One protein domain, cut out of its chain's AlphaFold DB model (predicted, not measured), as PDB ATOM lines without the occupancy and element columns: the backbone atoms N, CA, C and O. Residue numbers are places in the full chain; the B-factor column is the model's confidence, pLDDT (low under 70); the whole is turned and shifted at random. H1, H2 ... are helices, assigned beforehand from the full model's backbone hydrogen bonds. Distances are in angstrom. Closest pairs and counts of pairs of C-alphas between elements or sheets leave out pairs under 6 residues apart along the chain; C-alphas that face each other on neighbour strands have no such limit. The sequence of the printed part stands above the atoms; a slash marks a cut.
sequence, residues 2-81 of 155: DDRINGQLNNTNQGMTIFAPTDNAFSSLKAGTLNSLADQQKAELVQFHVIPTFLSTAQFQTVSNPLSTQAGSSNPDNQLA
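What this domain is: This is residues 2 to 81 of the 155 residues of the protein "FAS1 domain-containing protein" of Nyssa sinensis (UniProt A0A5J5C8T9). Little regular structure is here: four short helices are strung along a chain that swings out in a wide loop through H2 and H3 and folds back through H4, with residues 17 to 18 paired antiparallel with 50 to 51, while H1 lies apart. Residues 49 to 81, with no named element, make a second loop. The 80 printed residues hold H1, H2, H3, H4 in that order and no named strand; the class is all helix, with 29 residues in helices. The whole is only just compact, close to loose, with a radius of gyration of the C-alphas of 13.9 A, spanning 37 by 29 by 25 A.

Where its parts are: Find C-alpha 2 at (-3.351, 38.092, -38.519); H1, residues 2 to 11, runs 13.8 A from there. H4, residues 39 to 48, runs 14.2 A to C-alpha 48 at (-6.515, 30.589, -26.140). Between them look for H2, residues 23 to 27, and H3, residues 33 to 36.

How they stand to each other: H4 and H3 are close but not clearly touching; their closest C-alphas, Leu 34 and Lys 42, are 7.4 A apart. H1 and H2 are apart from each other and from H3 and H4. In H1, H2 and H4 every O i to N i+4 pair is within hydrogen-bond range; H3 is too short for one.

The domain as a whole: The C-alphas farthest apart, Asn 13 and Ala 31, are 39.3 A apart. The printed part has no cut; the H1 to H2 link is long. Residues 8 to 14, 61 to 66 and 72 to 81 are among those with pLDDT under 70.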
ATOM      1  N   ASP A   2      -4.680  37.778 -37.991       61.91
ATOM      2  CA  ASP A   2      -3.351  38.092 -38.519       61.91
ATOM      3  C   ASP A   2      -2.664  39.302 -37.870       61.91
ATOM      4  O   ASP A   2      -1.628  39.122 -37.243       61.91
ATOM      5  N   ASP A   3      -3.250  40.505 -37.913       74.56
ATOM      6  CA  ASP A   3      -2.611  41.735 -37.413       74.56
ATOM      7  C   ASP A   3      -2.218  41.701 -35.930       74.56
ATOM      8  O   ASP A   3      -1.193  42.273 -35.563       74.56
ATOM      9  N   ARG A   4      -2.977  41.013 -35.059       70.81
ATOM     10  CA  ARG A   4      -2.616  40.921 -33.628       70.81
ATOM     11  C   ARG A   4      -1.416  40.002 -33.418       70.81
ATOM     12  O   ARG A   4      -0.492  40.362 -32.697       70.81
ATOM     13  N   ILE A   5      -1.423  38.835 -34.063       65.50
ATOM     14  CA  ILE A   5      -0.371  37.818 -33.916       65.50
ATOM     15  C   ILE A   5       0.899  38.272 -34.642       65.50
ATOM     16  O   ILE A   5       1.977  38.261 -34.058       65.50
ATOM     17  N   ASN A   6       0.771  38.747 -35.882       69.75
ATOM     18  CA  ASN A   6       1.865  39.318 -36.662       69.75
ATOM     19  C   ASN A   6       2.407  40.597 -36.000       69.75
ATOM     20  O   ASN A   6       3.617  40.790 -35.916       69.75
ATOM     21  N   GLY A   7       1.532  41.439 -35.443       72.75
ATOM     22  CA  GLY A   7       1.925  42.580 -34.620       72.75
ATOM     23  C   GLY A   7       2.779  42.156 -33.425       72.75
ATOM     24  O   GLY A   7       3.852  42.714 -33.224       72.75
ATOM     25  N   GLN A   8       2.373  41.132 -32.670       63.94
ATOM     26  CA  GLN A   8       3.172  40.633 -31.546       63.94
ATOM     27  C   GLN A   8       4.489  39.990 -31.986       63.94
ATOM     28  O   GLN A   8       5.520  40.335 -31.418       63.94
ATOM     29  N   LEU A   9       4.492  39.138 -33.018       61.94
ATOM     30  CA  LEU A   9       5.711  38.515 -33.560       61.94
ATOM     31  C   LEU A   9       6.766  39.552 -33.972       61.94
ATOM     32  O   LEU A   9       7.947  39.346 -33.720       61.94
ATOM     33  N   ASN A  10       6.344  40.679 -34.553       67.88
ATOM     34  CA  ASN A  10       7.251  41.746 -34.983       67.88
ATOM     35  C   ASN A  10       7.647  42.729 -33.861       67.88
ATOM     36  O   ASN A  10       8.548  43.539 -34.066       67.88
ATOM     37  N   ASN A  11       6.992  42.687 -32.692       69.50
ATOM     38  CA  ASN A  11       7.239  43.621 -31.581       69.50
ATOM     39  C   ASN A  11       7.747  42.952 -30.285       69.50
ATOM     40  O   ASN A  11       8.134  43.667 -29.361       69.50
ATOM     41  N   THR A  12       7.778  41.615 -30.182       63.50
ATOM     42  CA  THR A  12       8.302  40.906 -29.000       63.50
ATOM     43  C   THR A  12       9.608  40.167 -29.281       63.50
ATOM     44  O   THR A  12       9.696  39.318 -30.162       63.50
ATOM     45  N   ASN A  13      10.617  40.424 -28.446       66.38
ATOM     46  CA  ASN A  13      11.847  39.625 -28.397       66.38
ATOM     47  C   ASN A  13      11.716  38.401 -27.464       66.38
ATOM     48  O   ASN A  13      12.672  37.648 -27.308       66.38
ATOM     49  N   GLN A  14      10.561  38.199 -26.813       67.69
ATOM     50  CA  GLN A  14      10.369  37.132 -25.815       67.69
ATOM     51  C   GLN A  14       9.853  35.808 -26.404       67.69
ATOM     52  O   GLN A  14       9.673  34.841 -25.662       67.69
ATOM     53  N   GLY A  15       9.623  35.757 -27.722       74.56
ATOM     54  CA  GLY A  15       9.007  34.619 -28.405       74.56
ATOM     55  C   GLY A  15       7.576  34.333 -27.933       74.56
ATOM     56  O   GLY A  15       7.040  35.007 -27.058       74.56
ATOM     57  N   MET A  16       6.939  33.329 -28.531       80.44
ATOM     58  CA  MET A  16       5.604  32.862 -28.143       80.44
ATOM     59  C   MET A  16       5.540  31.338 -28.221       80.44
ATOM     60  O   MET A  16       6.262  30.721 -29.008       80.44
ATOM     61  N   THR A  17       4.647  30.737 -27.440       83.56
ATOM     62  CA  THR A  17       4.368  29.297 -27.481       83.56
ATOM     63  C   THR A  17       2.957  29.068 -28.013       83.56
ATOM     64  O   THR A  17       1.996  29.640 -27.505       83.56
ATOM     65  N   ILE A  18       2.829  28.235 -29.048       85.38
ATOM     66  CA  ILE A  18       1.557  27.939 -29.718       85.38
ATOM     67  C   ILE A  18       1.255  26.447 -29.571       85.38
ATOM     68  O   ILE A  18       2.062  25.609 -29.972       85.38
ATOM     69  N   PHE A  19       0.082  26.115 -29.037       85.19
ATOM     70  CA  PHE A  19      -0.422  24.746 -28.965       85.19
ATOM     71  C   PHE A  19      -1.356  24.478 -30.141       85.19
ATOM     72  O   PHE A  19      -2.532  24.826 -30.094       85.19
ATOM     73  N   ALA A  20      -0.856  23.842 -31.196       85.06
ATOM     74  CA  ALA A  20      -1.713  23.361 -32.275       85.06
ATOM     75  C   ALA A  20      -2.505  22.123 -31.800       85.06
ATOM     76  O   ALA A  20      -1.879  21.113 -31.462       85.06
ATOM     77  N   PRO A  21      -3.853  22.147 -31.770       81.56
ATOM     78  CA  PRO A  21      -4.636  20.948 -31.494       81.56
ATOM     79  C   PRO A  21      -4.485  19.939 -32.631       81.56
ATOM     80  O   PRO A  21      -4.276  20.306 -33.787       81.56
ATOM     81  N   THR A  22      -4.639  18.655 -32.316       88.62
ATOM     82  CA  THR A  22      -4.738  17.620 -33.349       88.62
ATOM     83  C   THR A  22      -6.087  17.707 -34.064       88.62
ATOM     84  O   THR A  22      -7.078  18.155 -33.490       88.62
ATOM     85  N   ASP A  23      -6.157  17.221 -35.301       81.31
ATOM     86  CA  ASP A  23      -7.404  17.163 -36.081       81.31
ATOM     87  C   ASP A  23      -8.537  16.409 -35.342       81.31
ATOM     88  O   ASP A  23      -9.699  16.825 -35.323       81.31
ATOM     89  N   ASN A  24      -8.166  15.367 -34.589       85.88
ATOM     90  CA  ASN A  24      -9.064  14.621 -33.704       85.88
ATOM     91  C   ASN A  24      -9.715  15.496 -32.614       85.88
ATOM     92  O   ASN A  24     -10.850  15.227 -32.213       85.88
ATOM     93  N   ALA A  25      -9.034  16.541 -32.130       80.94
ATOM     94  CA  ALA A  25      -9.588  17.451 -31.127       80.94
ATOM     95  C   ALA A  25     -10.729  18.302 -31.709       80.94
ATOM     96  O   ALA A  25     -11.753  18.480 -31.051       80.94
ATOM     97  N   PHE A  26     -10.602  18.751 -32.962       79.56
ATOM     98  CA  PHE A  26     -11.677  19.449 -33.675       79.56
ATOM     99  C   PHE A  26     -12.823  18.504 -34.054       79.56
ATOM    100  O   PHE A  26     -13.987  18.866 -33.895       79.56
ATOM    101  N   SER A  27     -12.509  17.271 -34.459       82.06
ATOM    102  CA  SER A  27     -13.499  16.217 -34.735       82.06
ATOM    103  C   SER A  27     -14.302  15.786 -33.497       82.06
ATOM    104  O   SER A  27     -15.408  15.269 -33.628       82.06
ATOM    105  N   SER A  28     -13.767  16.019 -32.293       83.12
ATOM    106  CA  SER A  28     -14.453  15.753 -31.018       83.12
ATOM    107  C   SER A  28     -15.434  16.863 -30.609       83.12
ATOM    108  O   SER A  28     -16.205  16.685 -29.665       83.12
ATOM    109  N   LEU A  29     -15.428  18.012 -31.296       81.94
ATOM    110  CA  LEU A  29     -16.414  19.070 -31.081       81.94
ATOM    111  C   LEU A  29     -17.763  18.660 -31.680       81.94
ATOM    112  O   LEU A  29     -17.837  18.013 -32.724       81.94
ATOM    113  N   LYS A  30     -18.863  19.082 -31.046       86.50
ATOM    114  CA  LYS A  30     -20.202  18.820 -31.580       86.50
ATOM    115  C   LYS A  30     -20.333  19.446 -32.975       86.50
ATOM    116  O   LYS A  30     -20.004  20.615 -33.180       86.50
ATOM    117  N   ALA A  31     -20.829  18.670 -33.938       79.69
ATOM    118  CA  ALA A  31     -21.012  19.143 -35.307       79.69
ATOM    119  C   ALA A  31     -21.829  20.449 -35.327       79.69
ATOM    120  O   ALA A  31     -22.873  20.555 -34.681       79.69
ATOM    121  N   GLY A  32     -21.324  21.452 -36.047       80.00
ATOM    122  CA  GLY A  32     -21.902  22.795 -36.096       80.00
ATOM    123  C   GLY A  32     -21.359  23.791 -35.063       80.00
ATOM    124  O   GLY A  32     -21.523  24.986 -35.292       80.00
ATOM    125  N   THR A  33     -20.648  23.375 -34.001       82.94
ATOM    126  CA  THR A  33     -20.140  24.305 -32.967       82.94
ATOM    127  C   THR A  33     -19.316  25.448 -33.566       82.94
ATOM    128  O   THR A  33     -19.676  26.606 -33.381       82.94
ATOM    129  N   LEU A  34     -18.287  25.159 -34.373       81.06
ATOM    130  CA  LEU A  34     -17.434  26.192 -34.992       81.06
ATOM    131  C   LEU A  34     -18.165  27.112 -35.993       81.06
ATOM    132  O   LEU A  34     -17.677  28.203 -36.273       81.06
ATOM    133  N   ASN A  35     -19.326  26.688 -36.506       85.38
ATOM    134  CA  ASN A  35     -20.189  27.493 -37.380       85.38
ATOM    135  C   ASN A  35     -21.228  28.311 -36.592       85.38
ATOM    136  O   ASN A  35     -21.758  29.284 -37.114       85.38
ATOM    137  N   SER A  36     -21.520  27.922 -35.346       85.75
ATOM    138  CA  SER A  36     -22.399  28.663 -34.428       85.75
ATOM    139  C   SER A  36     -21.684  29.768 -33.643       85.75
ATOM    140  O   SER A  36     -22.343  30.627 -33.065       85.75
ATOM    141  N   LEU A  37     -20.346  29.751 -33.618       81.69
ATOM    142  CA  LEU A  37     -19.532  30.783 -32.978       81.69
ATOM    143  C   LEU A  37     -19.401  32.019 -33.877       81.69
ATOM    144  O   LEU A  37     -19.092  31.904 -35.065       81.69
ATOM    145  N   ALA A  38     -19.551  33.203 -33.289       88.69
ATOM    146  CA  ALA A  38     -19.234  34.467 -33.949       88.69
ATOM    147  C   ALA A  38     -17.722  34.590 -34.217       88.69
ATOM    148  O   ALA A  38     -16.901  33.991 -33.514       88.69
ATOM    149  N   ASP A  39     -17.318  35.413 -35.188       83.69
ATOM    150  CA  ASP A  39     -15.900  35.532 -35.565       83.69
ATOM    151  C   ASP A  39     -15.000  36.041 -34.428       83.69
ATOM    152  O   ASP A  39     -13.845  35.627 -34.330       83.69
ATOM    153  N   GLN A  40     -15.541  36.842 -33.502       81.38
ATOM    154  CA  GLN A  40     -14.840  37.213 -32.270       81.38
ATOM    155  C   GLN A  40     -14.594  36.000 -31.354       81.38
ATOM    156  O   GLN A  40     -13.478  35.814 -30.878       81.38
ATOM    157  N   GLN A  41     -15.586  35.129 -31.159       82.25
ATOM    158  CA  GLN A  41     -15.439  33.914 -30.345       82.25
ATOM    159  C   GLN A  41     -14.463  32.922 -30.993       82.25
ATOM    160  O   GLN A  41     -13.691  32.255 -30.306       82.25
ATOM    161  N   LYS A  42     -14.441  32.857 -32.332       80.88
ATOM    162  CA  LYS A  42     -13.450  32.081 -33.096       80.88
ATOM    163  C   LYS A  42     -12.042  32.666 -32.921       80.88
ATOM    164  O   LYS A  42     -11.095  31.903 -32.747       80.88
ATOM    165  N   ALA A  43     -11.901  33.995 -32.875       81.50
ATOM    166  CA  ALA A  43     -10.635  34.650 -32.542       81.50
ATOM    167  C   ALA A  43     -10.186  34.351 -31.105       81.50
ATOM    168  O   ALA A  43      -9.010  34.085 -30.871       81.50
ATOM    169  N   GLU A  44     -11.089  34.399 -30.127       81.19
ATOM    170  CA  GLU A  44     -10.804  34.077 -28.721       81.19
ATOM    171  C   GLU A  44     -10.381  32.611 -28.553       81.19
ATOM    172  O   GLU A  44      -9.381  32.343 -27.889       81.19
ATOM    173  N   LEU A  45     -11.042  31.674 -29.243       81.56
ATOM    174  CA  LEU A  45     -10.664  30.257 -29.258       81.56
ATOM    175  C   LEU A  45      -9.252  30.046 -29.825       81.56
ATOM    176  O   LEU A  45      -8.469  29.299 -29.244       81.56
ATOM    177  N   VAL A  46      -8.880  30.725 -30.915       83.69
ATOM    178  CA  VAL A  46      -7.510  30.652 -31.463       83.69
ATOM    179  C   VAL A  46      -6.495  31.317 -30.523       83.69
ATOM    180  O   VAL A  46      -5.436  30.750 -30.270       83.69
ATOM    181  N   GLN A  47      -6.819  32.472 -29.935       80.88
ATOM    182  CA  GLN A  47      -5.948  33.165 -28.973       80.88
ATOM    183  C   GLN A  47      -5.743  32.366 -27.671       80.88
ATOM    184  O   GLN A  47      -4.700  32.497 -27.037       80.88
ATOM    185  N   PHE A  48      -6.679  31.494 -27.284       83.75
ATOM    186  CA  PHE A  48      -6.515  30.589 -26.140       83.75
ATOM    187  C   PHE A  48      -5.426  29.523 -26.368       83.75
ATOM    188  O   PHE A  48      -4.837  29.017 -25.418       83.75
ATOM    189  N   HIS A  49      -5.091  29.228 -27.625       85.25
ATOM    190  CA  HIS A  49      -4.018  28.300 -27.989       85.25
ATOM    191  C   HIS A  49      -2.630  28.962 -28.062       85.25
ATOM    192  O   HIS A  49      -1.648  28.290 -28.379       85.25
ATOM    193  N   VAL A  50      -2.524  30.264 -27.767       84.44
ATOM    194  CA  VAL A  50      -1.275  31.036 -27.828       84.44
ATOM    195  C   VAL A  50      -0.927  31.589 -26.446       84.44
ATOM    196  O   VAL A  50      -1.711  32.321 -25.842       84.44
ATOM    197  N   ILE A  51       0.277  31.286 -25.964       84.44
ATOM    198  CA  ILE A  51       0.892  31.939 -24.804       84.44
ATOM    199  C   ILE A  51       1.862  33.019 -25.323       84.44
ATOM    200  O   ILE A  51       2.718  32.708 -26.156       84.44
ATOM    201  N   PRO A  52       1.772  34.277 -24.840       79.00
ATOM    202  CA  PRO A  52       2.606  35.395 -25.303       79.00
ATOM    203  C   PRO A  52       4.068  35.362 -24.834       79.00
ATOM    204  O   PRO A  52       4.804  36.323 -25.043       79.00
ATOM    205  N   THR A  53       4.483  34.282 -24.177       79.56
ATOM    206  CA  THR A  53       5.847  34.041 -23.715       79.56
ATOM    207  C   THR A  53       6.346  32.725 -24.294       79.56
ATOM    208  O   THR A  53       5.585  31.765 -24.435       79.56
ATOM    209  N   PHE A  54       7.634  32.663 -24.625       81.62
ATOM    210  CA  PHE A  54       8.282  31.400 -24.941       81.62
ATOM    211  C   PHE A  54       8.504  30.577 -23.664       81.62
ATOM    212  O   PHE A  54       9.254  30.979 -22.774       81.62
ATOM    213  N   LEU A  55       7.876  29.403 -23.592       78.25
ATOM    214  CA  LEU A  55       8.095  28.406 -22.547       78.25
ATOM    215  C   LEU A  55       8.916  27.236 -23.091       78.25
ATOM    216  O   LEU A  55       8.491  26.516 -23.995       78.25
ATOM    217  N   SER A  56      10.096  27.022 -22.506       79.69
ATOM    218  CA  SER A  56      10.903  25.828 -22.773       79.69
ATOM    219  C   SER A  56      10.312  24.579 -22.104       79.69
ATOM    220  O   SER A  56       9.599  24.662 -21.103       79.69
ATOM    221  N   THR A  57      10.654  23.390 -22.608       77.06
ATOM    222  CA  THR A  57      10.215  22.096 -22.044       77.06
ATOM    223  C   THR A  57      10.579  21.917 -20.567       77.06
ATOM    224  O   THR A  57       9.810  21.317 -19.823       77.06
ATOM    225  N   ALA A  58      11.703  22.481 -20.116       75.62
ATOM    226  CA  ALA A  58      12.088  22.497 -18.703       75.62
ATOM    227  C   ALA A  58      11.213  23.445 -17.858       75.62
ATOM    228  O   ALA A  58      10.910  23.159 -16.700       75.62
ATOM    229  N   GLN A  59      10.758  24.563 -18.435       73.50
ATOM    230  CA  GLN A  59       9.873  25.503 -17.745       73.50
ATOM    231  C   GLN A  59       8.454  24.956 -17.586       73.50
ATOM    232  O   GLN A  59       7.836  25.220 -16.562       73.50
ATOM    233  N   PHE A  60       7.965  24.113 -18.500       70.62
ATOM    234  CA  PHE A  60       6.676  23.426 -18.328       70.62
ATOM    235  C   PHE A  60       6.567  22.591 -17.040       70.62
ATOM    236  O   PHE A  60       5.455  22.370 -16.570       70.62
ATOM    237  N   GLN A  61       7.690  22.171 -16.445       68.25
ATOM    238  CA  GLN A  61       7.705  21.458 -15.160       68.25
ATOM    239  C   GLN A  61       7.863  22.364 -13.925       68.25
ATOM    240  O   GLN A  61       7.843  21.879 -12.795       68.25
ATOM    241  N   THR A  62       8.048  23.673 -14.113       68.81
ATOM    242  CA  THR A  62       8.350  24.626 -13.027       68.81
ATOM    243  C   THR A  62       7.457  25.865 -13.016       68.81
ATOM    244  O   THR A  62       7.405  26.564 -12.006       68.81
ATOM    245  N   VAL A  63       6.715  26.137 -14.095       69.50
ATOM    246  CA  VAL A  63       5.666  27.163 -14.095       69.50
ATOM    247  C   VAL A  63       4.531  26.773 -13.150       69.50
ATOM    248  O   VAL A  63       4.044  25.645 -13.166       69.50
ATOM    249  N   SER A  64       4.093  27.729 -12.332       62.31
ATOM    250  CA  SER A  64       2.865  27.588 -11.553       62.31
ATOM    251  C   SER A  64       1.666  27.878 -12.444       62.31
ATOM    252  O   SER A  64       1.672  28.851 -13.198       62.31
ATOM    253  N   ASN A  65       0.616  27.074 -12.318       65.19
ATOM    254  CA  ASN A  65      -0.659  27.334 -12.971       65.19
ATOM    255  C   ASN A  65      -1.551  28.239 -12.104       65.19
ATOM    256  O   ASN A  65      -1.424  28.204 -10.877       65.19
ATOM    257  N   PRO A  66      -2.451  29.031 -12.720       68.44
ATOM    258  CA  PRO A  66      -2.816  29.017 -14.145       68.44
ATOM    259  C   PRO A  66      -1.837  29.764 -15.071       68.44
ATOM    260  O   PRO A  66      -1.137  30.675 -14.644       68.44
ATOM    261  N   LEU A  67      -1.813  29.393 -16.356       72.75
ATOM    262  CA  LEU A  67      -1.072  30.115 -17.396       72.75
ATOM    263  C   LEU A  67      -2.001  31.071 -18.154       72.75
ATOM    264  O   LEU A  67      -3.048  30.664 -18.667       72.75
ATOM    265  N   SER A  68      -1.582  32.330 -18.265       76.75
ATOM    266  CA  SER A  68      -2.268  33.351 -19.060       76.75
ATOM    267  C   SER A  68      -2.032  33.139 -20.555       76.75
ATOM    268  O   SER A  68      -0.893  33.101 -21.021       76.75
ATOM    269  N   THR A  69      -3.120  33.044 -21.313       79.94
ATOM    270  CA  THR A  69      -3.111  32.980 -22.783       79.94
ATOM    271  C   THR A  69      -3.366  34.356 -23.387       79.94
ATOM    272  O   THR A  69      -3.805  35.281 -22.700       79.94
ATOM    273  N   GLN A  70      -3.188  34.477 -24.701       74.62
ATOM    274  CA  GLN A  70      -3.559  35.673 -25.456       74.62
ATOM    275  C   GLN A  70      -5.060  36.011 -25.400       74.62
ATOM    276  O   GLN A  70      -5.429  37.158 -25.639       74.62
ATOM    277  N   ALA A  71      -5.930  35.049 -25.068       70.75
ATOM    278  CA  ALA A  71      -7.351  35.310 -24.826       70.75
ATOM    279  C   ALA A  71      -7.635  35.778 -23.383       70.75
ATOM    280  O   ALA A  71      -8.569  36.551 -23.154       70.75
ATOM    281  N   GLY A  72      -6.813  35.351 -22.417       58.66
ATOM    282  CA  GLY A  72      -6.936  35.718 -21.002       58.66
ATOM    283  C   GLY A  72      -6.710  37.210 -20.724       58.66
ATOM    284  O   GLY A  72      -7.267  37.748 -19.774       58.66
ATOM    285  N   SER A  73      -5.981  37.919 -21.595       54.59
ATOM    286  CA  SER A  73      -5.793  39.380 -21.511       54.59
ATOM    287  C   SER A  73      -7.093  40.194 -21.608       54.59
ATOM    288  O   SER A  73      -7.086  41.380 -21.285       54.59
ATOM    289  N   SER A  74      -8.192  39.583 -22.058       53.50
ATOM    290  CA  SER A  74      -9.528  40.195 -22.138       53.50
ATOM    291  C   SER A  74     -10.574  39.561 -21.215       53.50
ATOM    292  O   SER A  74     -11.655  40.129 -21.082       53.50
ATOM    293  N   ASN A  75     -10.298  38.411 -20.586       50.91
ATOM    294  CA  ASN A  75     -11.259  37.741 -19.707       50.91
ATOM    295  C   ASN A  75     -10.550  36.832 -18.669       50.91
ATOM    296  O   ASN A  75      -9.877  35.880 -19.078       50.91
ATOM    297  N   PRO A  76     -10.701  37.077 -17.346       52.69
ATOM    298  CA  PRO A  76     -10.020  36.306 -16.300       52.69
ATOM    299  C   PRO A  76     -10.459  34.837 -16.206       52.69
ATOM    300  O   PRO A  76      -9.721  34.032 -15.640       52.69
ATOM    301  N   ASP A  77     -11.606  34.457 -16.771       56.59
ATOM    302  CA  ASP A  77     -12.071  33.064 -16.754       56.59
ATOM    303  C   ASP A  77     -11.315  32.168 -17.756       56.59
ATOM    304  O   ASP A  77     -11.344  30.942 -17.651       56.59
ATOM    305  N   ASN A  78     -10.597  32.758 -18.721       50.00
ATOM    306  CA  ASN A  78      -9.994  32.035 -19.846       50.00
ATOM    307  C   ASN A  78      -8.504  31.697 -19.605       50.00
ATOM    308  O   ASN A  78      -7.615  32.074 -20.377       50.00
ATOM    309  N   GLN A  79      -8.231  30.984 -18.508       50.22
ATOM    310  CA  GLN A  79      -6.886  30.584 -18.067       50.22
ATOM    311  C   GLN A  79      -6.591  29.093 -18.329       50.22
ATOM    312  O   GLN A  79      -7.462  28.240 -18.170       50.22
ATOM    313  N   LEU A  80      -5.343  28.751 -18.681       45.81
ATOM    314  CA  LEU A  80      -4.920  27.358 -18.885       45.81
ATOM    315  C   LEU A  80      -4.453  26.699 -17.576       45.81
ATOM    316  O   LEU A  80      -3.450  27.103 -16.974       45.81
ATOM    317  N   ALA A  81      -5.124  25.617 -17.182       42.38
ATOM    318  CA  ALA A  81      -4.661  24.696 -16.146       42.38
ATOM    319  C   ALA A  81      -3.859  23.542 -16.778       42.38
ATOM    320  O   ALA A  81      -4.422  22.611 -17.352       42.38
TER     321      ALA A  81